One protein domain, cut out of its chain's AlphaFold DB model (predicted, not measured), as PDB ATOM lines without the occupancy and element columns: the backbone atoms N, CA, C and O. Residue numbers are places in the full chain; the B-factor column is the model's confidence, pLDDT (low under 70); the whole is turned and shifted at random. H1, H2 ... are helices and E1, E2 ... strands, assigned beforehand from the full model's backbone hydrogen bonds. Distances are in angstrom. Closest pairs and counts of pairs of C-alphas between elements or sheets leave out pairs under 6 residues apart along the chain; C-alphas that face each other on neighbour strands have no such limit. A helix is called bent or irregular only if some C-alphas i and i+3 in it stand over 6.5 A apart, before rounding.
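What this domain is: This is residues 146 to 312 of the 322 residues of an uncharacterized protein of Leucobacter sp. 7(1) (UniProt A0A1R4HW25). A wall of five antiparallel strands, E1 to E5, has two helices, H2 and H3, packed side by side over one face. A second sheet of three strands, E6 to E8, crosses the end of the E4 and E5 hairpin near Gly 227 and reaches beyond it, the two sheets only partly face to face; H4 packs on this second sheet on the same face as H3, and H1 makes a corner with H2. The printed part has 167 residues with four named helices and eight named strands, in the order H1 H2 E1 E2 E3 E4 E5 H3 E6 E7 E8 H4; the class is mixed, helices and strands. It is compact, with a radius of gyration of the C-alphas of 17.4 A and spans of 52 by 40 by 26 A.

How they stand to each other: The larger sheet is a meander, each strand the antiparallel neighbour of the one before: E1 (residues 175 to 179), E2 (185 to 190), E3 (198 to 202), E4 (219 to 224) and E5 (227 to 232). Within hydrogen-bond range are N 178 and O 187 of E1 and E2, 2.9 A; N 186 and O 200 of E2 and E3, 2.9 A; N 221 and O 201 of E3 and E4, 2.8 A; and N 222 and O 229 of E4 and E5, 2.8 A. H2 (residues 155 to 171) and H3 (237 to 249) are on the same face of this sheet and run along its strands, at heights over the sheet of 9.4 A and 8.3 A; helices and sheet make two layers, the helices on one face of the sheet. H2 lies over E1 and E2 and only just over E3, with 3 C-alphas there; H3 lies over E3 and E4. H2 and H3 touch, the closest C-alphas being those of Ala 163 and Ala 242, 5.5 A, at a shallow tilt of 13 degrees, the same way. H1 (residues 146 to 153) touches H2 only at the corner, the closest C-alphas being those of Leu 151 and Gly 157, 5.6 A. The second sheet is also a meander: E6 (residues 253 to 259), E7 (264 to 272) and E8 (278 to 286), with N 256 and O 268 at 2.8 A and N 269 and O 281 at 2.9 A. The two sheets form a sandwich, two sheets face to face, with their strands at 79 degrees; the closest C-alphas of E5 and E7 are those of Gly 227 and Thr 269, 5.0 A. H4 (residues 299 to 307) is on the second sheet at a height over the sheet of 9.8 A and runs across the strands; its closest C-alpha pair with E6 is Leu 305 and Val 257, 7.0 A. H3 is also on this sheet, on the same face as H4, and H3 and H4 are apart. Every O i to N i+4 pair is within hydrogen-bond range in H4; H1 has 3 of 4, H2 12 of 13 and H3 6 of 9.

Where its parts are: H1 begins at C-alpha 146, (8.498, 31.260, 28.999), and measures 11.0 A; H2 measures 24.0 A. E1 to E5 measure 12.5 A, 16.9 A, 13.9 A, 16.4 A and 17.1 A, E5 beginning at C-alpha 227, (-17.823, 46.263, 25.025). H3, 19.4 A, is irregular, but only just: C-alphas 238 and 241 are 6.6 A apart. E6, E7 and E8 measure 19.9 A, 25.9 A and 25.4 A. H4, 12.1 A, ends at C-alpha 307, (-26.089, 49.236, 14.694).

The domain as a whole: The two C-alphas farthest apart are those of Arg 146 and Ala 262, 52.0 A. The printed part has no cut. The links E3 to E4 and E8 to H4 are long, with 16 and 12 residues. After H4, residues 310 to 311 pair antiparallel with residues 254 to 255 of E6. The mean pLDDT of the printed part is 90.8; residues 207 to 211 and 288 to 298 are under 70.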
ATOM      1  N   ARG A 146       8.469  32.103  27.796       91.56
ATOM      2  CA  ARG A 146       8.498  31.260  28.999       91.56
ATOM      3  C   ARG A 146       7.579  31.802  30.094       91.56
ATOM      4  O   ARG A 146       6.806  31.032  30.658       91.56
ATOM      5  N   VAL A 147       7.620  33.110  30.360       91.50
ATOM      6  CA  VAL A 147       6.727  33.759  31.332       91.50
ATOM      7  C   VAL A 147       5.264  33.534  30.956       91.50
ATOM      8  O   VAL A 147       4.469  33.164  31.816       91.50
ATOM      9  N   GLN A 148       4.900  33.697  29.683       92.44
ATOM     10  CA  GLN A 148       3.527  33.468  29.227       92.44
ATOM     11  C   GLN A 148       3.077  32.014  29.435       92.44
ATOM     12  O   GLN A 148       1.999  31.774  29.984       92.44
ATOM     13  N   LEU A 149       3.928  31.043  29.099       94.12
ATOM     14  CA  LEU A 149       3.654  29.622  29.332       94.12
ATOM     15  C   LEU A 149       3.498  29.286  30.823       94.12
ATOM     16  O   LEU A 149       2.659  28.459  31.191       94.12
ATOM     17  N   ASP A 150       4.283  29.918  31.694       95.06
ATOM     18  CA  ASP A 150       4.152  29.747  33.141       95.06
ATOM     19  C   ASP A 150       2.836  30.350  33.660       95.06
ATOM     20  O   ASP A 150       2.150  29.724  34.475       95.06
ATOM     21  N   LEU A 151       2.417  31.507  33.132       95.38
ATOM     22  CA  LEU A 151       1.129  32.129  33.459       95.38
ATOM     23  C   LEU A 151      -0.061  31.256  33.043       95.38
ATOM     24  O   LEU A 151      -1.047  31.214  33.774       95.38
ATOM     25  N   MET A 152       0.020  30.507  31.940       97.06
ATOM     26  CA  MET A 152      -1.032  29.546  31.560       97.06
ATOM     27  C   MET A 152      -1.204  28.416  32.588       97.06
ATOM     28  O   MET A 152      -2.268  27.806  32.692       97.06
ATOM     29  N   ARG A 153      -0.157  28.109  33.362       97.19
ATOM     30  CA  ARG A 153      -0.118  26.962  34.286       97.19
ATOM     31  C   ARG A 153      -0.420  27.327  35.732       97.19
ATOM     32  O   ARG A 153      -0.614  26.416  36.551       97.19
ATOM     33  N   ASP A 154      -0.441  28.614  36.060       97.50
ATOM     34  CA  ASP A 154      -0.803  29.106  37.385       97.50
ATOM     35  C   ASP A 154      -2.324  28.953  37.654       97.50
ATOM     36  O   ASP A 154      -3.076  28.535  36.768       97.50
ATOM     37  N   PRO A 155      -2.819  29.228  38.877       98.44
ATOM     38  CA  PRO A 155      -4.241  29.077  39.185       98.44
ATOM     39  C   PRO A 155      -5.186  29.905  38.302       98.44
ATOM     40  O   PRO A 155      -6.292  29.451  38.037       98.44
ATOM     41  N   VAL A 156      -4.772  31.094  37.853       98.44
ATOM     42  CA  VAL A 156      -5.569  31.958  36.968       98.44
ATOM     43  C   VAL A 156      -5.580  31.385  35.556       98.44
ATOM     44  O   VAL A 156      -6.653  31.202  34.986       98.44
ATOM     45  N   GLY A 157      -4.405  31.042  35.022       98.00
ATOM     46  CA  GLY A 157      -4.245  30.438  33.704       98.00
ATOM     47  C   GLY A 157      -5.052  29.157  33.571       98.00
ATOM     48  O   GLY A 157      -5.842  29.039  32.648       98.00
ATOM     49  N   ARG A 158      -4.992  28.251  34.554       98.44
ATOM     50  CA  ARG A 158      -5.783  27.006  34.523       98.44
ATOM     51  C   ARG A 158      -7.288  27.236  34.411       98.44
ATOM     52  O   ARG A 158      -7.961  26.436  33.771       98.44
ATOM     53  N   ILE A 159      -7.822  28.285  35.038       98.62
ATOM     54  CA  ILE A 159      -9.250  28.617  34.935       98.62
ATOM     55  C   ILE A 159      -9.561  29.151  33.529       98.62
ATOM     56  O   ILE A 159     -10.547  28.728  32.929       98.62
ATOM     57  N   LEU A 160      -8.700  30.014  32.979       98.44
ATOM     58  CA  LEU A 160      -8.839  30.530  31.612       98.44
ATOM     59  C   LEU A 160      -8.728  29.418  30.560       98.44
ATOM     60  O   LEU A 160      -9.542  29.364  29.642       98.44
ATOM     61  N   GLU A 161      -7.768  28.507  30.713       98.00
ATOM     62  CA  GLU A 161      -7.593  27.357  29.825       98.00
ATOM     63  C   GLU A 161      -8.778  26.388  29.924       98.00
ATOM     64  O   GLU A 161      -9.233  25.883  28.905       98.00
ATOM     65  N   ALA A 162      -9.348  26.183  31.117       98.00
ATOM     66  CA  ALA A 162     -10.569  25.393  31.266       98.00
ATOM     67  C   ALA A 162     -11.785  26.062  30.596       98.00
ATOM     68  O   ALA A 162     -12.633  25.372  30.028       98.00
ATOM     69  N   ALA A 163     -11.882  27.397  30.631       97.94
ATOM     70  CA  ALA A 163     -12.901  28.137  29.885       97.94
ATOM     71  C   ALA A 163     -12.685  28.038  28.362       97.94
ATOM     72  O   ALA A 163     -13.658  27.966  27.612       97.94
ATOM     73  N   ALA A 164     -11.430  27.978  27.903       97.88
ATOM     74  CA  ALA A 164     -11.098  27.722  26.504       97.88
ATOM     75  C   ALA A 164     -11.482  26.301  26.069       97.88
ATOM     76  O   ALA A 164     -12.156  26.142  25.053       97.88
ATOM     77  N   ASP A 165     -11.151  25.284  26.872       97.75
ATOM     78  CA  ASP A 165     -11.550  23.892  26.622       97.75
ATOM     79  C   ASP A 165     -13.081  23.766  26.536       97.75
ATOM     80  O   ASP A 165     -13.618  23.082  25.663       97.75
ATOM     81  N   LEU A 166     -13.802  24.460  27.425       96.31
ATOM     82  CA  LEU A 166     -15.262  24.540  27.398       96.31
ATOM     83  C   LEU A 166     -15.765  25.161  26.089       96.31
ATOM     84  O   LEU A 166     -16.708  24.635  25.493       96.31
ATOM     85  N   ALA A 167     -15.148  26.260  25.651       96.81
ATOM     86  CA  ALA A 167     -15.530  26.959  24.434       96.81
ATOM     87  C   ALA A 167     -15.359  26.084  23.187       96.81
ATOM     88  O   ALA A 167     -16.275  25.987  22.373       96.81
ATOM     89  N   GLU A 168     -14.220  25.403  23.070       96.62
ATOM     90  CA  GLU A 168     -13.938  24.468  21.978       96.62
ATOM     91  C   GLU A 168     -14.917  23.288  21.994       96.62
ATOM     92  O   GLU A 168     -15.545  22.985  20.978       96.62
ATOM     93  N   ALA A 169     -15.097  22.653  23.157       96.56
ATOM     94  CA  ALA A 169     -15.925  21.459  23.288       96.56
ATOM     95  C   ALA A 169     -17.416  21.732  23.052       96.56
ATOM     96  O   ALA A 169     -18.103  20.906  22.449       96.56
ATOM     97  N   GLN A 170     -17.931  22.861  23.547       95.44
ATOM     98  CA  GLN A 170     -19.347  23.193  23.409       95.44
ATOM     99  C   GLN A 170     -19.652  23.943  22.125       95.44
ATOM    100  O   GLN A 170     -20.727  23.729  21.572       95.44
ATOM    101  N   PHE A 171     -18.754  24.817  21.653       94.88
ATOM    102  CA  PHE A 171     -19.073  25.742  20.570       94.88
ATOM    103  C   PHE A 171     -18.268  25.592  19.280       94.88
ATOM    104  O   PHE A 171     -18.637  26.200  18.278       94.88
ATOM    105  N   GLY A 172     -17.264  24.713  19.227       93.44
ATOM    106  CA  GLY A 172     -16.462  24.501  18.015       93.44
ATOM    107  C   GLY A 172     -17.236  23.982  16.790       93.44
ATOM    108  O   GLY A 172     -16.704  23.998  15.688       93.44
ATOM    109  N   GLY A 173     -18.484  23.524  16.951       93.00
ATOM    110  CA  GLY A 173     -19.329  23.059  15.842       93.00
ATOM    111  C   GLY A 173     -20.064  24.157  15.056       93.00
ATOM    112  O   GLY A 173     -20.620  23.859  14.005       93.00
ATOM    113  N   TRP A 174     -20.111  25.389  15.569       92.50
ATOM    114  CA  TRP A 174     -20.835  26.536  14.975       92.50
ATOM    115  C   TRP A 174     -20.103  27.875  15.169       92.50
ATOM    116  O   TRP A 174     -20.618  28.941  14.825       92.50
ATOM    117  N   CYS A 175     -18.905  27.828  15.748       95.44
ATOM    118  CA  CYS A 175     -18.023  28.969  15.909       95.44
ATOM    119  C   CYS A 175     -16.630  28.605  15.408       95.44
ATOM    120  O   CYS A 175     -16.145  27.493  15.631       95.44
ATOM    121  N   THR A 176     -15.944  29.583  14.827       95.00
ATOM    122  CA  THR A 176     -14.493  29.525  14.685       95.00
ATOM    123  C   THR A 176     -13.871  29.834  16.042       95.00
ATOM    124  O   THR A 176     -14.045  30.928  16.579       95.00
ATOM    125  N   VAL A 177     -13.148  28.868  16.610       95.75
ATOM    126  CA  VAL A 177     -12.418  29.042  17.871       95.75
ATOM    127  C   VAL A 177     -10.928  29.153  17.571       95.75
ATOM    128  O   VAL A 177     -10.356  28.283  16.917       95.75
ATOM    129  N   GLN A 178     -10.303  30.233  18.032       95.44
ATOM    130  CA  GLN A 178      -8.868  30.472  17.886       95.44
ATOM    131  C   GLN A 178      -8.252  30.637  19.268       95.44
ATOM    132  O   GLN A 178      -8.595  31.563  20.004       95.44
ATOM    133  N   ARG A 179      -7.327  29.745  19.606       95.62
ATOM    134  CA  ARG A 179      -6.628  29.713  20.887       95.62
ATOM    135  C   ARG A 179      -5.150  29.980  20.668       95.62
ATOM    136  O   ARG A 179      -4.550  29.379  19.780       95.62
ATOM    137  N   ALA A 180      -4.573  30.868  21.471       94.00
ATOM    138  CA  ALA A 180      -3.124  31.022  21.501       94.00
ATOM    139  C   ALA A 180      -2.486  29.791  22.158       94.00
ATOM    140  O   ALA A 180      -2.997  29.263  23.146       94.00
ATOM    141  N   THR A 181      -1.363  29.325  21.618       91.75
ATOM    142  CA  THR A 181      -0.636  28.160  22.158       91.75
ATOM    143  C   THR A 181       0.372  28.540  23.239       91.75
ATOM    144  O   THR A 181       0.823  27.702  24.017       91.75
ATOM    145  N   GLU A 182       0.717  29.818  23.273       91.00
ATOM    146  CA  GLU A 182       1.839  30.389  23.999       91.00
ATOM    147  C   GLU A 182       1.408  31.356  25.100       91.00
ATOM    148  O   GLU A 182       2.253  31.790  25.871       91.00
ATOM    149  N   ARG A 183       0.113  31.684  25.199       93.31
ATOM    150  CA  ARG A 183      -0.467  32.533  26.252       93.31
ATOM    151  C   ARG A 183      -1.943  32.205  26.482       93.31
ATOM    152  O   ARG A 183      -2.603  31.673  25.595       93.31
ATOM    153  N   SER A 184      -2.493  32.609  27.630       96.19
ATOM    154  CA  SER A 184      -3.935  32.489  27.904       96.19
ATOM    155  C   SER A 184      -4.732  33.541  27.136       96.19
ATOM    156  O   SER A 184      -5.029  34.621  27.656       96.19
ATOM    157  N   ALA A 185      -5.063  33.224  25.886       97.00
ATOM    158  CA  ALA A 185      -5.883  34.058  25.020       97.00
ATOM    159  C   ALA A 185      -6.772  33.214  24.096       97.00
ATOM    160  O   ALA A 185      -6.325  32.207  23.541       97.00
ATOM    161  N   LEU A 186      -8.020  33.648  23.913       97.56
ATOM    162  CA  LEU A 186      -9.002  32.982  23.061       97.56
ATOM    163  C   LEU A 186      -9.844  33.998  22.289       97.56
ATOM    164  O   LEU A 186     -10.211  35.051  22.810       97.56
ATOM    165  N   THR A 187     -10.212  33.614  21.075       97.44
ATOM    166  CA  THR A 187     -11.291  34.194  20.279       97.44
ATOM    167  C   THR A 187     -12.326  33.113  19.978       97.44
ATOM    168  O   THR A 187     -11.965  32.028  19.523       97.44
ATOM    169  N   VAL A 188     -13.608  33.414  20.177       97.25
ATOM    170  CA  VAL A 188     -14.725  32.594  19.691       97.25
ATOM    171  C   VAL A 188     -15.595  33.463  18.802       97.25
ATOM    172  O   VAL A 188     -16.223  34.406  19.286       97.25
ATOM    173  N   ASP A 189     -15.613  33.145  17.513       95.94
ATOM    174  CA  ASP A 189     -16.328  33.902  16.491       95.94
ATOM    175  C   ASP A 189     -17.482  33.069  15.906       95.94
ATOM    176  O   ASP A 189     -17.228  32.042  15.266       95.94
ATOM    177  N   PRO A 190     -18.753  33.422  16.173       95.69
ATOM    178  CA  PRO A 190     -19.896  32.675  15.668       95.69
ATOM    179  C   PRO A 190     -20.095  32.882  14.166       95.69
ATOM    180  O   PRO A 190     -20.040  33.999  13.666       95.69
ATOM    181  N   GLU A 191     -20.452  31.814  13.451       92.19
ATOM    182  CA  GLU A 191     -20.792  31.904  12.018       92.19
ATOM    183  C   GLU A 191     -22.138  32.608  11.769       92.19
ATOM    184  O   GLU A 191     -22.457  33.009  10.650       92.19
ATOM    185  N   GLN A 192     -22.962  32.728  12.811       92.44
ATOM    186  CA  GLN A 192     -24.307  33.276  12.730       92.44
ATOM    187  C   GLN A 192     -24.290  34.803  12.572       92.44
ATOM    188  O   GLN A 192     -23.864  35.536  13.466       92.44
ATOM    189  N   ASP A 193     -24.897  35.296  11.490       89.75
ATOM    190  CA  ASP A 193     -25.116  36.729  11.290       89.75
ATOM    191  C   ASP A 193     -25.822  37.366  12.493       89.75
ATOM    192  O   ASP A 193     -26.838  36.858  12.984       89.75
ATOM    193  N   ARG A 194     -25.316  38.534  12.914       91.81
ATOM    194  CA  ARG A 194     -25.782  39.333  14.067       91.81
ATOM    195  C   ARG A 194     -25.562  38.700  15.444       91.81
ATOM    196  O   ARG A 194     -26.036  39.264  16.436       91.81
ATOM    197  N   ALA A 195     -24.889  37.558  15.534       95.88
ATOM    198  CA  ALA A 195     -24.322  37.115  16.795       95.88
ATOM    199  C   ALA A 195     -23.089  37.967  17.133       95.88
ATOM    200  O   ALA A 195     -22.561  38.687  16.284       95.88
ATOM    201  N   THR A 196     -22.644  37.917  18.386       96.12
ATOM    202  CA  THR A 196     -21.383  38.547  18.788       96.12
ATOM    203  C   THR A 196     -20.339  37.501  19.113       96.12
ATOM    204  O   THR A 196     -20.626  36.539  19.827       96.12
ATOM    205  N   ALA A 197     -19.120  37.750  18.655       96.44
ATOM    206  CA  ALA A 197     -17.931  37.071  19.126       96.44
ATOM    207  C   ALA A 197     -17.571  37.488  20.563       96.44
ATOM    208  O   ALA A 197     -18.048  38.508  21.081       96.44
ATOM    209  N   ILE A 198     -16.734  36.666  21.191       97.50
ATOM    210  CA  ILE A 198     -16.083  36.929  22.473       97.50
ATOM    211  C   ILE A 198     -14.578  36.741  22.323       97.50
ATOM    212  O   ILE A 198     -14.112  35.804  21.675       97.50
ATOM    213  N   TRP A 199     -13.824  37.623  22.970       97.62
ATOM    214  CA  TRP A 199     -12.374  37.554  23.055       97.62
ATOM    215  C   TRP A 199     -11.953  37.707  24.507       97.62
ATOM    216  O   TRP A 199     -12.522  38.526  25.237       97.62
ATOM    217  N   TRP A 200     -10.922  36.979  24.920       97.88
ATOM    218  CA  TRP A 200     -10.199  37.321  26.136       97.88
ATOM    219  C   TRP A 200      -8.706  37.111  25.985       97.88
ATOM    220  O   TRP A 200      -8.250  36.248  25.238       97.88
ATOM    221  N   VAL A 201      -7.949  37.890  26.746       96.81
ATOM    222  CA  VAL A 201      -6.495  37.799  26.827       96.81
ATOM    223  C   VAL A 201      -6.051  38.105  28.246       96.81
ATOM    224  O   VAL A 201      -6.528  39.049  28.879       96.81
ATOM    225  N   ARG A 202      -5.115  37.313  28.761       96.31
ATOM    226  CA  ARG A 202      -4.379  37.666  29.970       96.31
ATOM    227  C   ARG A 202      -3.137  38.459  29.587       96.31
ATOM    228  O   ARG A 202      -2.270  37.964  28.873       96.31
ATOM    229  N   VAL A 203      -3.042  39.673  30.108       92.94
ATOM    230  CA  VAL A 203      -1.864  40.525  29.969       92.94
ATOM    231  C   VAL A 203      -0.898  40.189  31.111       92.94
ATOM    232  O   VAL A 203      -1.323  40.142  32.274       92.94
ATOM    233  N   PRO A 204       0.389  39.922  30.821       90.38
ATOM    234  CA  PRO A 204       1.368  39.614  31.854       90.38
ATOM    235  C   PRO A 204       1.544  40.814  32.803       90.38
ATOM    236  O   PRO A 204       1.219  41.949  32.435       90.38
ATOM    237  N   PRO A 205       2.020  40.599  34.041       85.81
ATOM    238  CA  PRO A 205       2.460  41.707  34.884       85.81
ATOM    239  C   PRO A 205       3.569  42.499  34.179       85.81
ATOM    240  O   PRO A 205       4.267  41.941  33.332       85.81
ATOM    241  N   ASP A 206       3.706  43.777  34.536       79.44
ATOM    242  CA  ASP A 206       4.714  44.674  33.964       79.44
ATOM    243  C   ASP A 206       6.101  44.021  34.014       79.44
ATOM    244  O   ASP A 206       6.592  43.637  35.083       79.44
ATOM    245  N   ASN A 207       6.703  43.859  32.840       67.81
ATOM    246  CA  ASN A 207       8.054  43.341  32.669       67.81
ATOM    247  C   ASN A 207       9.025  44.414  32.141       67.81
ATOM    248  O   ASN A 207      10.160  44.083  31.803       67.81
ATOM    249  N   GLY A 208       8.595  45.680  32.080       64.38
ATOM    250  CA  GLY A 208       9.374  46.795  31.548       64.38
ATOM    251  C   GLY A 208       9.390  46.887  30.020       64.38
ATOM    252  O   GLY A 208      10.231  47.609  29.481       64.38
ATOM    253  N   ALA A 209       8.507  46.174  29.311       66.44
ATOM    254  CA  ALA A 209       8.358  46.316  27.866       66.44
ATOM    255  C   ALA A 209       7.775  47.695  27.508       66.44
ATOM    256  O   ALA A 209       6.749  48.115  28.041       66.44
ATOM    257  N   ALA A 210       8.443  48.414  26.600       61.75
ATOM    258  CA  ALA A 210       8.122  49.805  26.268       61.75
ATOM    259  C   ALA A 210       6.762  49.993  25.566       61.75
ATOM    260  O   ALA A 210       6.237  51.104  25.530       61.75
ATOM    261  N   ASP A 211       6.206  48.925  24.995       67.31
ATOM    262  CA  ASP A 211       4.938  48.892  24.266       67.31
ATOM    263  C   ASP A 211       3.756  48.402  25.120       67.31
ATOM    264  O   ASP A 211       2.610  48.422  24.661       67.31
ATOM    265  N   GLN A 212       4.006  47.986  26.364       73.06
ATOM    266  CA  GLN A 212       2.956  47.523  27.257       73.06
ATOM    267  C   GLN A 212       2.256  48.713  27.920       73.06
ATOM    268  O   GLN A 212       2.887  49.529  28.588       73.06
ATOM    269  N   ASP A 213       0.933  48.799  27.767       80.62
ATOM    270  CA  ASP A 213       0.136  49.780  28.503       80.62
ATOM    271  C   ASP A 213       0.211  49.454  30.007       80.62
ATOM    272  O   ASP A 213      -0.317  48.409  30.423       80.62
ATOM    273  N   PRO A 214       0.855  50.307  30.831       81.31
ATOM    274  CA  PRO A 214       1.061  50.034  32.249       81.31
ATOM    275  C   PRO A 214      -0.267  49.842  32.988       81.31
ATOM    276  O   PRO A 214      -0.333  49.047  33.931       81.31
ATOM    277  N   ASP A 215      -1.343  50.486  32.527       85.31
ATOM    278  CA  ASP A 215      -2.659  50.396  33.152       85.31
ATOM    279  C   ASP A 215      -3.328  49.035  32.919       85.31
ATOM    280  O   ASP A 215      -4.199  48.637  33.702       85.31
ATOM    281  N   LEU A 216      -2.909  48.296  31.885       88.12
ATOM    282  CA  LEU A 216      -3.437  46.979  31.518       88.12
ATOM    283  C   LEU A 216      -2.590  45.811  32.043       88.12
ATOM    284  O   LEU A 216      -3.001  44.656  31.928       88.12
ATOM    285  N   THR A 217      -1.432  46.088  32.645       89.06
ATOM    286  CA  THR A 217      -0.527  45.058  33.173       89.06
ATOM    287  C   THR A 217      -1.192  44.198  34.250       89.06
ATOM    288  O   THR A 217      -1.932  44.679  35.111       89.06
ATOM    289  N   GLY A 218      -0.960  42.881  34.199       92.56
ATOM    290  CA  GLY A 218      -1.522  41.937  35.172       92.56
ATOM    291  C   GLY A 218      -3.055  41.857  35.165       92.56
ATOM    292  O   GLY A 218      -3.664  41.554  36.199       92.56
ATOM    293  N   ARG A 219      -3.693  42.140  34.022       96.44
ATOM    294  CA  ARG A 219      -5.152  42.096  33.858       96.44
ATOM    295  C   ARG A 219      -5.620  40.997  32.913       96.44
ATOM    296  O   ARG A 219      -4.861  40.444  32.124       96.44
ATOM    297  N   ILE A 220      -6.910  40.705  32.996       97.81
ATOM    298  CA  ILE A 220      -7.662  39.905  32.037       97.81
ATOM    299  C   ILE A 220      -8.528  40.883  31.247       97.81
ATOM    300  O   ILE A 220      -9.422  41.521  31.811       97.81
ATOM    301  N   GLY A 221      -8.218  41.027  29.963       96.56
ATOM    302  CA  GLY A 221      -9.031  41.752  29.000       96.56
ATOM    303  C   GLY A 221     -10.131  40.848  28.477       96.56
ATOM    304  O   GLY A 221      -9.873  39.694  28.141       96.56
ATOM    305  N   MET A 222     -11.351  41.363  28.430       97.31
ATOM    306  CA  MET A 222     -12.518  40.680  27.890       97.31
ATOM    307  C   MET A 222     -13.250  41.615  26.941       97.31
ATOM    308  O   MET A 222     -13.528  42.765  27.280       97.31
ATOM    309  N   HIS A 223     -13.599  41.103  25.769       97.25
ATOM    310  CA  HIS A 223     -14.327  41.841  24.751       97.25
ATOM    311  C   HIS A 223     -15.528  41.018  24.302       97.25
ATOM    312  O   HIS A 223     -15.398  39.825  24.041       97.25
ATOM    313  N   VAL A 224     -16.694  41.652  24.226       96.94
ATOM    314  CA  VAL A 224     -17.934  41.072  23.691       96.94
ATOM    315  C   VAL A 224     -18.749  42.216  23.107       96.94
ATOM    316  O   VAL A 224     -18.895  43.256  23.749       96.94
ATOM    317  N   GLY A 225     -19.277  42.048  21.899       94.50
ATOM    318  CA  GLY A 225     -19.949  43.105  21.150       94.50
ATOM    319  C   GLY A 225     -19.012  44.285  20.925       94.50
ATOM    320  O   GLY A 225     -17.851  44.118  20.548       94.50
ATOM    321  N   TYR A 226     -19.498  45.486  21.225       93.88
ATOM    322  CA  TYR A 226     -18.667  46.683  21.287       93.88
ATOM    323  C   TYR A 226     -18.205  47.011  22.709       93.88
ATOM    324  O   TYR A 226     -17.841  48.159  22.957       93.88
ATOM    325  N   GLY A 227     -18.225  46.058  23.639       95.31
ATOM    326  CA  GLY A 227     -17.823  46.263  25.025       95.31
ATOM    327  C   GLY A 227     -16.405  45.776  25.300       95.31
ATOM    328  O   GLY A 227     -15.948  44.793  24.712       95.31
ATOM    329  N   SER A 228     -15.704  46.466  26.197       95.69
ATOM    330  CA  SER A 228     -14.385  46.075  26.696       95.69
ATOM    331  C   SER A 228     -14.330  46.161  28.216       95.69
ATOM    332  O   SER A 228     -14.642  47.197  28.794       95.69
ATOM    333  N   TRP A 229     -13.850  45.106  28.866       97.12
ATOM    334  CA  TRP A 229     -13.666  45.058  30.314       97.12
ATOM    335  C   TRP A 229     -12.261  44.580  30.659       97.12
ATOM    336  O   TRP A 229     -11.718  43.702  29.997       97.12
ATOM    337  N   TRP A 230     -11.682  45.160  31.710       96.56
ATOM    338  CA  TRP A 230     -10.318  44.873  32.149       96.56
ATOM    339  C   TRP A 230     -10.290  44.613  33.649       96.56
ATOM    340  O   TRP A 230     -10.363  45.542  34.458       96.56
ATOM    341  N   PHE A 231     -10.161  43.343  34.017       97.19
ATOM    342  CA  PHE A 231     -10.217  42.895  35.405       97.19
ATOM    343  C   PHE A 231      -8.824  42.556  35.940       97.19
ATOM    344  O   PHE A 231      -7.997  42.057  35.182       97.19
ATOM    345  N   PRO A 232      -8.540  42.753  37.240       97.31
ATOM    346  CA  PRO A 232      -7.335  42.199  37.856       97.31
ATOM    347  C   PRO A 232      -7.241  40.683  37.631       97.31
ATOM    348  O   PRO A 232      -8.249  39.989  37.777       97.31
ATOM    349  N   ALA A 233      -6.052  40.157  37.325       97.44
ATOM    350  CA  ALA A 233      -5.840  38.725  37.106       97.44
ATOM    351  C   ALA A 233      -5.873  37.926  38.426       97.44
ATOM    352  O   ALA A 233      -4.842  37.525  38.964       97.44
ATOM    353  N   THR A 234      -7.076  37.702  38.957       98.06
ATOM    354  CA  THR A 234      -7.350  36.878  40.145       98.06
ATOM    355  C   THR A 234      -8.162  35.638  39.760       98.06
ATOM    356  O   THR A 234      -8.858  35.672  38.745       98.06
ATOM    357  N   PRO A 235      -8.136  34.546  40.552       98.31
ATOM    358  CA  PRO A 235      -8.940  33.355  40.259       98.31
ATOM    359  C   PRO A 235     -10.447  33.634  40.139       98.31
ATOM    360  O   PRO A 235     -11.125  33.002  39.342       98.31
ATOM    361  N   GLU A 236     -10.959  34.603  40.902       98.06
ATOM    362  CA  GLU A 236     -12.357  35.045  40.825       98.06
ATOM    363  C   GLU A 236     -12.675  35.680  39.466       98.06
ATOM    364  O   GLU A 236     -13.610  35.261  38.789       98.06
ATOM    365  N   ASN A 237     -11.858  36.639  39.019       98.31
ATOM    366  CA  ASN A 237     -12.066  37.294  37.728       98.31
ATOM    367  C   ASN A 237     -11.764  36.364  36.544       98.31
ATOM    368  O   ASN A 237     -12.359  36.510  35.482       98.31
ATOM    369  N   ALA A 238     -10.882  35.378  36.728       98.38
ATOM    370  CA  ALA A 238     -10.581  34.355  35.729       98.38
ATOM    371  C   ALA A 238     -11.773  33.445  35.413       98.38
ATOM    372  O   ALA A 238     -11.770  32.805  34.368       98.38
ATOM    373  N   ALA A 239     -12.786  33.390  36.283       97.69
ATOM    374  CA  ALA A 239     -14.020  32.656  36.024       97.69
ATOM    375  C   ALA A 239     -15.011  33.433  35.132       97.69
ATOM    376  O   ALA A 239     -15.880  32.823  34.512       97.69
ATOM    377  N   LEU A 240     -14.873  34.764  35.019       98.12
ATOM    378  CA  LEU A 240     -15.785  35.622  34.248       98.12
ATOM    379  C   LEU A 240     -15.856  35.302  32.743       98.12
ATOM    380  O   LEU A 240     -16.950  35.420  32.190       98.12
ATOM    381  N   PRO A 241     -14.776  34.881  32.052       98.00
ATOM    382  CA  PRO A 241     -14.860  34.484  30.649       98.00
ATOM    383  C   PRO A 241     -15.909  33.406  30.381       98.00
ATOM    384  O   PRO A 241     -16.594  33.496  29.370       98.00
ATOM    385  N   ALA A 242     -16.107  32.444  31.290       97.44
ATOM    386  CA  ALA A 242     -17.151  31.431  31.135       97.44
ATOM    387  C   ALA A 242     -18.565  32.040  31.210       97.44
ATOM    388  O   ALA A 242     -19.423  31.700  30.396       97.44
ATOM    389  N   ASP A 243     -18.792  32.991  32.125       97.75
ATOM    390  CA  ASP A 243     -20.070  33.706  32.246       97.75
ATOM    391  C   ASP A 243     -20.369  34.544  30.990       97.75
ATOM    392  O   ASP A 243     -21.494  34.551  30.484       97.75
ATOM    393  N   PHE A 244     -19.358  35.247  30.471       98.31
ATOM    394  CA  PHE A 244     -19.489  36.063  29.261       98.31
ATOM    395  C   PHE A 244     -19.677  35.203  28.014       98.31
ATOM    396  O   PHE A 244     -20.498  35.547  27.163       98.31
ATOM    397  N   LEU A 245     -18.956  34.083  27.921       97.88
ATOM    398  CA  LEU A 245     -19.098  33.096  26.857       97.88
ATOM    399  C   LEU A 245     -20.533  32.567  26.815       97.88
ATOM    400  O   LEU A 245     -21.170  32.596  25.765       97.88
ATOM    401  N   GLU A 246     -21.074  32.160  27.966       97.38
ATOM    402  CA  GLU A 246     -22.457  31.697  28.067       97.38
ATOM    403  C   GLU A 246     -23.451  32.810  27.682       97.38
ATOM    404  O   GLU A 246     -24.398  32.583  26.929       97.38
ATOM    405  N   ALA A 247     -23.246  34.039  28.165       98.06
ATOM    406  CA  ALA A 247     -24.109  35.168  27.826       98.06
ATOM    407  C   ALA A 247     -24.114  35.473  26.317       98.06
ATOM    408  O   ALA A 247     -25.190  35.639  25.738       98.06
ATOM    409  N   ALA A 248     -22.944  35.501  25.673       97.69
ATOM    410  CA  ALA A 248     -22.809  35.705  24.232       97.69
ATOM    411  C   ALA A 248     -23.489  34.580  23.440       97.69
ATOM    412  O   ALA A 248     -24.335  34.858  22.585       97.69
ATOM    413  N   ALA A 249     -23.211  33.322  23.796       97.19
ATOM    414  CA  ALA A 249     -23.776  32.152  23.133       97.19
ATOM    415  C   ALA A 249     -25.309  32.124  23.149       97.19
ATOM    416  O   ALA A 249     -25.939  31.692  22.181       97.19
ATOM    417  N   HIS A 250     -25.921  32.639  24.217       96.69
ATOM    418  CA  HIS A 250     -27.370  32.698  24.387       96.69
ATOM    419  C   HIS A 250     -28.007  34.041  23.991       96.69
ATOM    420  O   HIS A 250     -29.178  34.264  24.299       96.69
ATOM    421  N   GLY A 251     -27.279  34.945  23.327       96.94
ATOM    422  CA  GLY A 251     -27.827  36.231  22.875       96.94
ATOM    423  C   GLY A 251     -28.199  37.188  24.016       96.94
ATOM    424  O   GLY A 251     -29.025  38.082  23.845       96.94
ATOM    425  N   ARG A 252     -27.598  37.025  25.202       98.12
ATOM    426  CA  ARG A 252     -27.793  37.899  26.377       98.12
ATOM    427  C   ARG A 252     -26.831  39.089  26.382       98.12
ATOM    428  O   ARG A 252     -26.399  39.566  27.433       98.12
ATOM    429  N   VAL A 253     -26.497  39.569  25.188       98.38
ATOM    430  CA  VAL A 253     -25.662  40.746  24.962       98.38
ATOM    431  C   VAL A 253     -26.481  41.755  24.172       98.38
ATOM    432  O   VAL A 253     -27.199  41.389  23.242       98.38
ATOM    433  N   SER A 254     -26.391  43.031  24.532       97.88
ATOM    434  CA  SER A 254     -27.098  44.094  23.815       97.88
ATOM    435  C   SER A 254     -26.311  45.391  23.766       97.88
ATOM    436  O   SER A 254     -25.607  45.742  24.712       97.88
ATOM    437  N   GLU A 255     -26.480  46.114  22.666       97.56
ATOM    438  CA  GLU A 255     -26.024  47.489  22.508       97.56
ATOM    439  C   GLU A 255     -27.166  48.453  22.814       97.56
ATOM    440  O   GLU A 255     -28.323  48.200  22.467       97.56
ATOM    441  N   HIS A 256     -26.841  49.574  23.451       96.69
ATOM    442  CA  HIS A 256     -27.780  50.648  23.748       96.69
ATOM    443  C   HIS A 256     -27.176  51.980  23.332       96.69
ATOM    444  O   HIS A 256     -26.120  52.376  23.820       96.69
ATOM    445  N   VAL A 257     -27.880  52.706  22.469       94.62
ATOM    446  CA  VAL A 257     -27.556  54.089  22.112       94.62
ATOM    447  C   VAL A 257     -28.549  55.001  22.817       94.62
ATOM    448  O   VAL A 257     -29.731  55.047  22.472       94.62
ATOM    449  N   ARG A 258     -28.077  55.724  23.832       93.81
ATOM    450  CA  ARG A 258     -28.890  56.642  24.634       93.81
ATOM    451  C   ARG A 258     -28.626  58.076  24.217       93.81
ATOM    452  O   ARG A 258     -27.494  58.549  24.277       93.81
ATOM    453  N   ASP A 259     -29.677  58.774  23.809       90.69
ATOM    454  CA  ASP A 259     -29.592  60.198  23.511       90.69
ATOM    455  C   ASP A 259     -29.570  61.015  24.813       90.69
ATOM    456  O   ASP A 259     -30.408  60.808  25.691       90.69
ATOM    457  N   ARG A 260     -28.597  61.922  24.945       89.88
ATOM    458  CA  ARG A 260     -28.460  62.859  26.072       89.88
ATOM    459  C   ARG A 260     -28.727  64.306  25.637       89.88
ATOM    460  O   ARG A 260     -28.426  65.245  26.368       89.88
ATOM    461  N   GLY A 261     -29.307  64.503  24.453       86.25
ATOM    462  CA  GLY A 261     -29.630  65.810  23.903       86.25
ATOM    463  C   GLY A 261     -28.372  66.618  23.590       86.25
ATOM    464  O   GLY A 261     -27.506  66.180  22.832       86.25
ATOM    465  N   ALA A 262     -28.271  67.816  24.170       83.31
ATOM    466  CA  ALA A 262     -27.141  68.720  23.944       83.31
ATOM    467  C   ALA A 262     -25.793  68.139  24.412       83.31
ATOM    468  O   ALA A 262     -24.759  68.483  23.840       83.31
ATOM    469  N   ASP A 263     -25.819  67.226  25.388       83.00
ATOM    470  CA  ASP A 263     -24.627  66.581  25.948       83.00
ATOM    471  C   ASP A 263     -24.072  65.470  25.038       83.00
ATOM    472  O   ASP A 263     -22.962  64.990  25.259       83.00
ATOM    473  N   GLY A 264     -24.813  65.081  23.992       89.94
ATOM    474  CA  GLY A 264     -24.408  64.071  23.018       89.94
ATOM    475  C   GLY A 264     -25.105  62.729  23.212       89.94
ATOM    476  O   GLY A 264     -26.316  62.675  23.426       89.94
ATOM    477  N   LYS A 265     -24.366  61.628  23.074       91.44
ATOM    478  CA  LYS A 265     -24.910  60.262  23.154       91.44
ATOM    479  C   LYS A 265     -24.080  59.416  24.105       91.44
ATOM    480  O   LYS A 265     -22.876  59.596  24.188       91.44
ATOM    481  N   ARG A 266     -24.711  58.460  24.780       94.12
ATOM    482  CA  ARG A 266     -24.020  57.418  25.541       94.12
ATOM    483  C   ARG A 266     -24.230  56.077  24.862       94.12
ATOM    484  O   ARG A 266     -25.368  55.688  24.604       94.12
ATOM    485  N   LEU A 267     -23.134  55.401  24.562       95.38
ATOM    486  CA  LEU A 267     -23.111  54.081  23.953       95.38
ATOM    487  C   LEU A 267     -22.823  53.061  25.052       95.38
ATOM    488  O   LEU A 267     -21.831  53.211  25.759       95.38
ATOM    489  N   GLU A 268     -23.678  52.056  25.231       97.19
ATOM    490  CA  GLU A 268     -23.520  51.037  26.276       97.19
ATOM    491  C   GLU A 268     -23.579  49.622  25.694       97.19
ATOM    492  O   GLU A 268     -24.476  49.314  24.911       97.19
ATOM    493  N   THR A 269     -22.639  48.760  26.083       98.00
ATOM    494  CA  THR A 269     -22.697  47.322  25.801       98.00
ATOM    495  C   THR A 269     -23.024  46.653  27.113       98.00
ATOM    496  O   THR A 269     -22.321  46.841  28.106       98.00
ATOM    497  N   ARG A 270     -24.105  45.882  27.121       98.31
ATOM    498  CA  ARG A 270     -24.595  45.173  28.294       98.31
ATOM    499  C   ARG A 270     -24.455  43.675  28.083       98.31
ATOM    500  O   ARG A 270     -24.981  43.156  27.102       98.31
ATOM    501  N   VAL A 271     -23.823  43.001  29.037       98.56
ATOM    502  CA  VAL A 271     -23.730  41.537  29.122       98.56
ATOM    503  C   VAL A 271     -24.488  41.081  30.363       98.56
ATOM    504  O   VAL A 271     -24.248  41.610  31.448       98.56
ATOM    505  N   GLU A 272     -25.405  40.126  30.211       98.50
ATOM    506  CA  GLU A 272     -26.214  39.585  31.309       98.50
ATOM    507  C   GLU A 272     -25.940  38.088  31.520       98.50
ATOM    508  O   GLU A 272     -26.211  37.246  30.655       98.50
ATOM    509  N   ALA A 273     -25.390  37.756  32.690       97.12
ATOM    510  CA  ALA A 273     -25.168  36.377  33.107       97.12
ATOM    511  C   ALA A 273     -26.485  35.669  33.432       97.12
ATOM    512  O   ALA A 273     -27.520  36.280  33.701       97.12
ATOM    513  N   ARG A 274     -26.425  34.337  33.478       96.25
ATOM    514  CA  ARG A 274     -27.563  33.481  33.826       96.25
ATOM    515  C   ARG A 274     -28.122  33.740  35.229       96.25
ATOM    516  O   ARG A 274     -29.311  33.540  35.455       96.25
ATOM    517  N   ASP A 275     -27.274  34.156  36.163       95.94
ATOM    518  CA  ASP A 275     -27.655  34.465  37.545       95.94
ATOM    519  C   ASP A 275     -28.191  35.897  37.735       95.94
ATOM    520  O   ASP A 275     -28.530  36.286  38.853       95.94
ATOM    521  N   GLY A 276     -28.290  36.676  36.652       96.94
ATOM    522  CA  GLY A 276     -28.775  38.052  36.663       96.94
ATOM    523  C   GLY A 276     -27.707  39.106  36.962       96.94
ATOM    524  O   GLY A 276     -28.044  40.290  37.008       96.94
ATOM    525  N   ARG A 277     -26.428  38.733  37.146       97.75
ATOM    526  CA  ARG A 277     -25.331  39.716  37.140       97.75
ATOM    527  C   ARG A 277     -25.253  40.406  35.779       97.75
ATOM    528  O   ARG A 277     -25.480  39.793  34.737       97.75
ATOM    529  N   VAL A 278     -24.915  41.694  35.802       98.06
ATOM    530  CA  VAL A 278     -24.844  42.534  34.605       98.06
ATOM    531  C   VAL A 278     -23.533  43.299  34.585       98.06
ATOM    532  O   VAL A 278     -23.203  43.990  35.550       98.06
ATOM    533  N   TRP A 279     -22.842  43.241  33.452       98.44
ATOM    534  CA  TRP A 279     -21.702  44.100  33.150       98.44
ATOM    535  C   TRP A 279     -22.099  45.116  32.090       98.44
ATOM    536  O   TRP A 279     -22.760  44.777  31.107       98.44
ATOM    537  N   VAL A 280     -21.708  46.371  32.308       97.94
ATOM    538  CA  VAL A 280     -21.949  47.468  31.370       97.94
ATOM    539  C   VAL A 280     -20.620  48.137  31.075       97.94
ATOM    540  O   VAL A 280     -19.961  48.614  31.995       97.94
ATOM    541  N   ASP A 281     -20.236  48.152  29.806       97.12
ATOM    542  CA  ASP A 281     -19.202  49.048  29.294       97.12
ATOM    543  C   ASP A 281     -19.887  50.246  28.640       97.12
ATOM    544  O   ASP A 281     -20.916  50.081  27.977       97.12
ATOM    545  N   SER A 282     -19.363  51.452  28.851       95.00
ATOM    546  CA  SER A 282     -19.999  52.661  28.341       95.00
ATOM    547  C   SER A 282     -19.017  53.715  27.866       95.00
ATOM    548  O   SER A 282     -18.055  54.026  28.558       95.00
ATOM    549  N   GLU A 283     -19.356  54.336  26.743       92.00
ATOM    550  CA  GLU A 283     -18.604  55.408  26.104       92.00
ATOM    551  C   GLU A 283     -19.532  56.615  25.911       92.00
ATOM    552  O   GLU A 283     -20.638  56.481  25.376       92.00
ATOM    553  N   ASP A 284     -19.109  57.792  26.371       90.38
ATOM    554  CA  ASP A 284     -19.825  59.043  26.125       90.38
ATOM    555  C   ASP A 284     -19.275  59.702  24.851       90.38
ATOM    556  O   ASP A 284     -18.087  60.002  24.741       90.38
ATOM    557  N   LEU A 285     -20.164  59.960  23.895       87.56
ATOM    558  CA  LEU A 285     -19.888  60.734  22.696       87.56
ATOM    559  C   LEU A 285     -20.334  62.179  22.901       87.56
ATOM    560  O   LEU A 285     -21.533  62.410  23.094       87.56
ATOM    561  N   PRO A 286     -19.418  63.158  22.816       82.38
ATOM    562  CA  PRO A 286     -19.752  64.551  23.056       82.38
ATOM    563  C   PRO A 286     -20.721  65.092  21.998       82.38
ATOM    564  O   PRO A 286     -20.626  64.790  20.808       82.38
ATOM    565  N   GLY A 287     -21.665  65.920  22.445       76.06
ATOM    566  CA  GLY A 287     -22.624  66.588  21.569       76.06
ATOM    567  C   GLY A 287     -22.012  67.733  20.745       76.06
ATOM    568  O   GLY A 287     -20.928  68.231  21.064       76.06
ATOM    569  N   PRO A 288     -22.729  68.228  19.718       66.94
ATOM    570  CA  PRO A 288     -22.257  69.305  18.838       66.94
ATOM    571  C   PRO A 288     -22.017  70.638  19.569       66.94
ATOM    572  O   PRO A 288     -21.259  71.478  19.090       66.94
ATOM    573  N   ALA A 289     -22.628  70.835  20.743       60.84
ATOM    574  CA  ALA A 289     -22.446  72.025  21.575       60.84
ATOM    575  C   ALA A 289     -21.089  72.072  22.306       60.84
ATOM    576  O   ALA A 289     -20.725  73.117  22.837       60.84
ATOM    577  N   SER A 290     -20.325  70.973  22.320       61.06
ATOM    578  CA  SER A 290     -19.020  70.892  22.993       61.06
ATOM    579  C   SER A 290     -17.906  71.700  22.310       61.06
ATOM    580  O   SER A 290     -16.810  71.802  22.852       61.06
ATOM    581  N   GLY A 291     -18.150  72.275  21.124       55.41
ATOM    582  CA  GLY A 291     -17.155  73.058  20.377       55.41
ATOM    583  C   GLY A 291     -16.013  72.224  19.779       55.41
ATOM    584  O   GLY A 291     -15.178  72.763  19.055       55.41
ATOM    585  N   ILE A 292     -16.002  70.913  20.026       54.34
ATOM    586  CA  ILE A 292     -15.103  69.952  19.393       54.34
ATOM    587  C   ILE A 292     -15.717  69.630  18.027       54.34
ATOM    588  O   ILE A 292     -16.585  68.767  17.894       54.34
ATOM    589  N   GLY A 293     -15.344  70.427  17.020       47.53
ATOM    590  CA  GLY A 293     -15.769  70.233  15.634       47.53
ATOM    591  C   GLY A 293     -15.492  68.804  15.171       47.53
ATOM    592  O   GLY A 293     -14.472  68.251  15.563       47.53
ATOM    593  N   VAL A 294     -16.431  68.239  14.393       49.78
ATOM    594  CA  VAL A 294     -16.422  66.893  13.779       49.78
ATOM    595  C   VAL A 294     -15.305  66.015  14.343       49.78
ATOM    596  O   VAL A 294     -14.253  65.864  13.724       49.78
ATOM    597  N   ALA A 295     -15.508  65.492  15.558       55.28
ATOM    598  CA  ALA A 295     -14.625  64.463  16.078       55.28
ATOM    599  C   ALA A 295     -14.530  63.383  14.995       55.28
ATOM    600  O   ALA A 295     -15.562  62.943  14.478       55.28
ATOM    601  N   LEU A 296     -13.309  63.022  14.600       55.06
ATOM    602  CA  LEU A 296     -13.057  61.874  13.739       55.06
ATOM    603  C   LEU A 296     -13.525  60.643  14.519       55.06
ATOM    604  O   LEU A 296     -12.754  60.031  15.253       55.06
ATOM    605  N   LEU A 297     -14.823  60.348  14.446       61.59
ATOM    606  CA  LEU A 297     -15.401  59.154  15.032       61.59
ATOM    607  C   LEU A 297     -14.711  57.987  14.330       61.59
ATOM    608  O   LEU A 297     -14.861  57.803  13.122       61.59
ATOM    609  N   GLY A 298     -13.890  57.248  15.074       64.69
ATOM    610  CA  GLY A 298     -13.246  56.050  14.557       64.69
ATOM    611  C   GLY A 298     -14.291  55.020  14.127       64.69
ATOM    612  O   GLY A 298     -15.430  55.036  14.602       64.69
ATOM    613  N   GLY A 299     -13.899  54.097  13.242       73.62
ATOM    614  CA  GLY A 299     -14.816  53.129  12.625       73.62
ATOM    615  C   GLY A 299     -15.715  52.397  13.627       73.62
ATOM    616  O   GLY A 299     -16.921  52.355  13.431       73.62
ATOM    617  N   ARG A 300     -15.176  51.946  14.771       79.19
ATOM    618  CA  ARG A 300     -15.947  51.248  15.823       79.19
ATOM    619  C   ARG A 300     -17.140  52.060  16.337       79.19
ATOM    620  O   ARG A 300     -18.220  51.510  16.532       79.19
ATOM    621  N   THR A 301     -16.950  53.354  16.567       83.25
ATOM    622  CA  THR A 301     -17.993  54.241  17.084       83.25
ATOM    623  C   THR A 301     -19.079  54.480  16.033       83.25
ATOM    624  O   THR A 301     -20.265  54.489  16.362       83.25
ATOM    625  N   ILE A 302     -18.689  54.615  14.759       83.81
ATOM    626  CA  ILE A 302     -19.622  54.734  13.630       83.81
ATOM    627  C   ILE A 302     -20.415  53.435  13.446       83.81
ATOM    628  O   ILE A 302     -21.642  53.492  13.371       83.81
ATOM    629  N   ASP A 303     -19.741  52.281  13.435       85.06
ATOM    630  CA  ASP A 303     -20.368  50.961  13.305       85.06
ATOM    631  C   ASP A 303     -21.437  50.768  14.386       85.06
ATOM    632  O   ASP A 303     -22.571  50.373  14.111       85.06
ATOM    633  N   ARG A 304     -21.093  51.118  15.629       87.38
ATOM    634  CA  ARG A 304     -21.977  50.998  16.788       87.38
ATOM    635  C   ARG A 304     -23.177  51.940  16.722       87.38
ATOM    636  O   ARG A 304     -24.293  51.529  17.034       87.38
ATOM    637  N   LEU A 305     -22.982  53.184  16.280       87.81
ATOM    638  CA  LEU A 305     -24.083  54.121  16.030       87.81
ATOM    639  C   LEU A 305     -25.015  53.622  14.919       87.81
ATOM    640  O   LEU A 305     -26.231  53.750  15.049       87.81
ATOM    641  N   GLY A 306     -24.453  53.045  13.852       86.25
ATOM    642  CA  GLY A 306     -25.209  52.439  12.756       86.25
ATOM    643  C   GLY A 306     -25.981  51.188  13.183       86.25
ATOM    644  O   GLY A 306     -27.099  50.976  12.719       86.25
ATOM    645  N   HIS A 307     -25.419  50.394  14.101       85.94
ATOM    646  CA  HIS A 307     -26.089  49.236  14.694       85.94
ATOM    647  C   HIS A 307     -27.280  49.641  15.578       85.94
ATOM    648  O   HIS A 307     -28.325  48.989  15.555       85.94
ATOM    649  N   GLY A 308     -27.145  50.742  16.325       91.06
ATOM    650  CA  GLY A 308     -28.196  51.269  17.190       91.06
ATOM    651  C   GLY A 308     -28.441  50.422  18.445       91.06
ATOM    652  O   GLY A 308     -27.594  49.640  18.872       91.06
ATOM    653  N   THR A 309     -29.611  50.607  19.063       94.69
ATOM    654  CA  THR A 309     -30.030  49.808  20.224       94.69
ATOM    655  C   THR A 309     -30.596  48.474  19.752       94.69
ATOM    656  O   THR A 309     -31.719  48.429  19.244       94.69
ATOM    657  N   ALA A 310     -29.842  47.392  19.925       94.81
ATOM    658  CA  ALA A 310     -30.263  46.060  19.512       94.81
ATOM    659  C   ALA A 310     -29.611  44.954  20.361       94.81
ATOM    660  O   ALA A 310     -28.460  45.091  20.787       94.81
ATOM    661  N   PRO A 311     -30.327  43.841  20.615       96.25
ATOM    662  CA  PRO A 311     -29.717  42.625  21.134       96.25
ATOM    663  C   PRO A 311     -28.957  41.881  20.027       96.25
ATOM    664  O   PRO A 311     -29.363  41.903  18.858       96.25
ATOM    665  N   TYR A 312     -27.896  41.175  20.413       96.81
ATOM    666  CA  TYR A 312     -27.267  40.165  19.563       96.81
ATOM    667  C   TYR A 312     -28.094  38.878  19.583       96.81
ATOM    668  O   TYR A 312     -28.754  38.565  20.576       96.81
TER     669      TYR A 312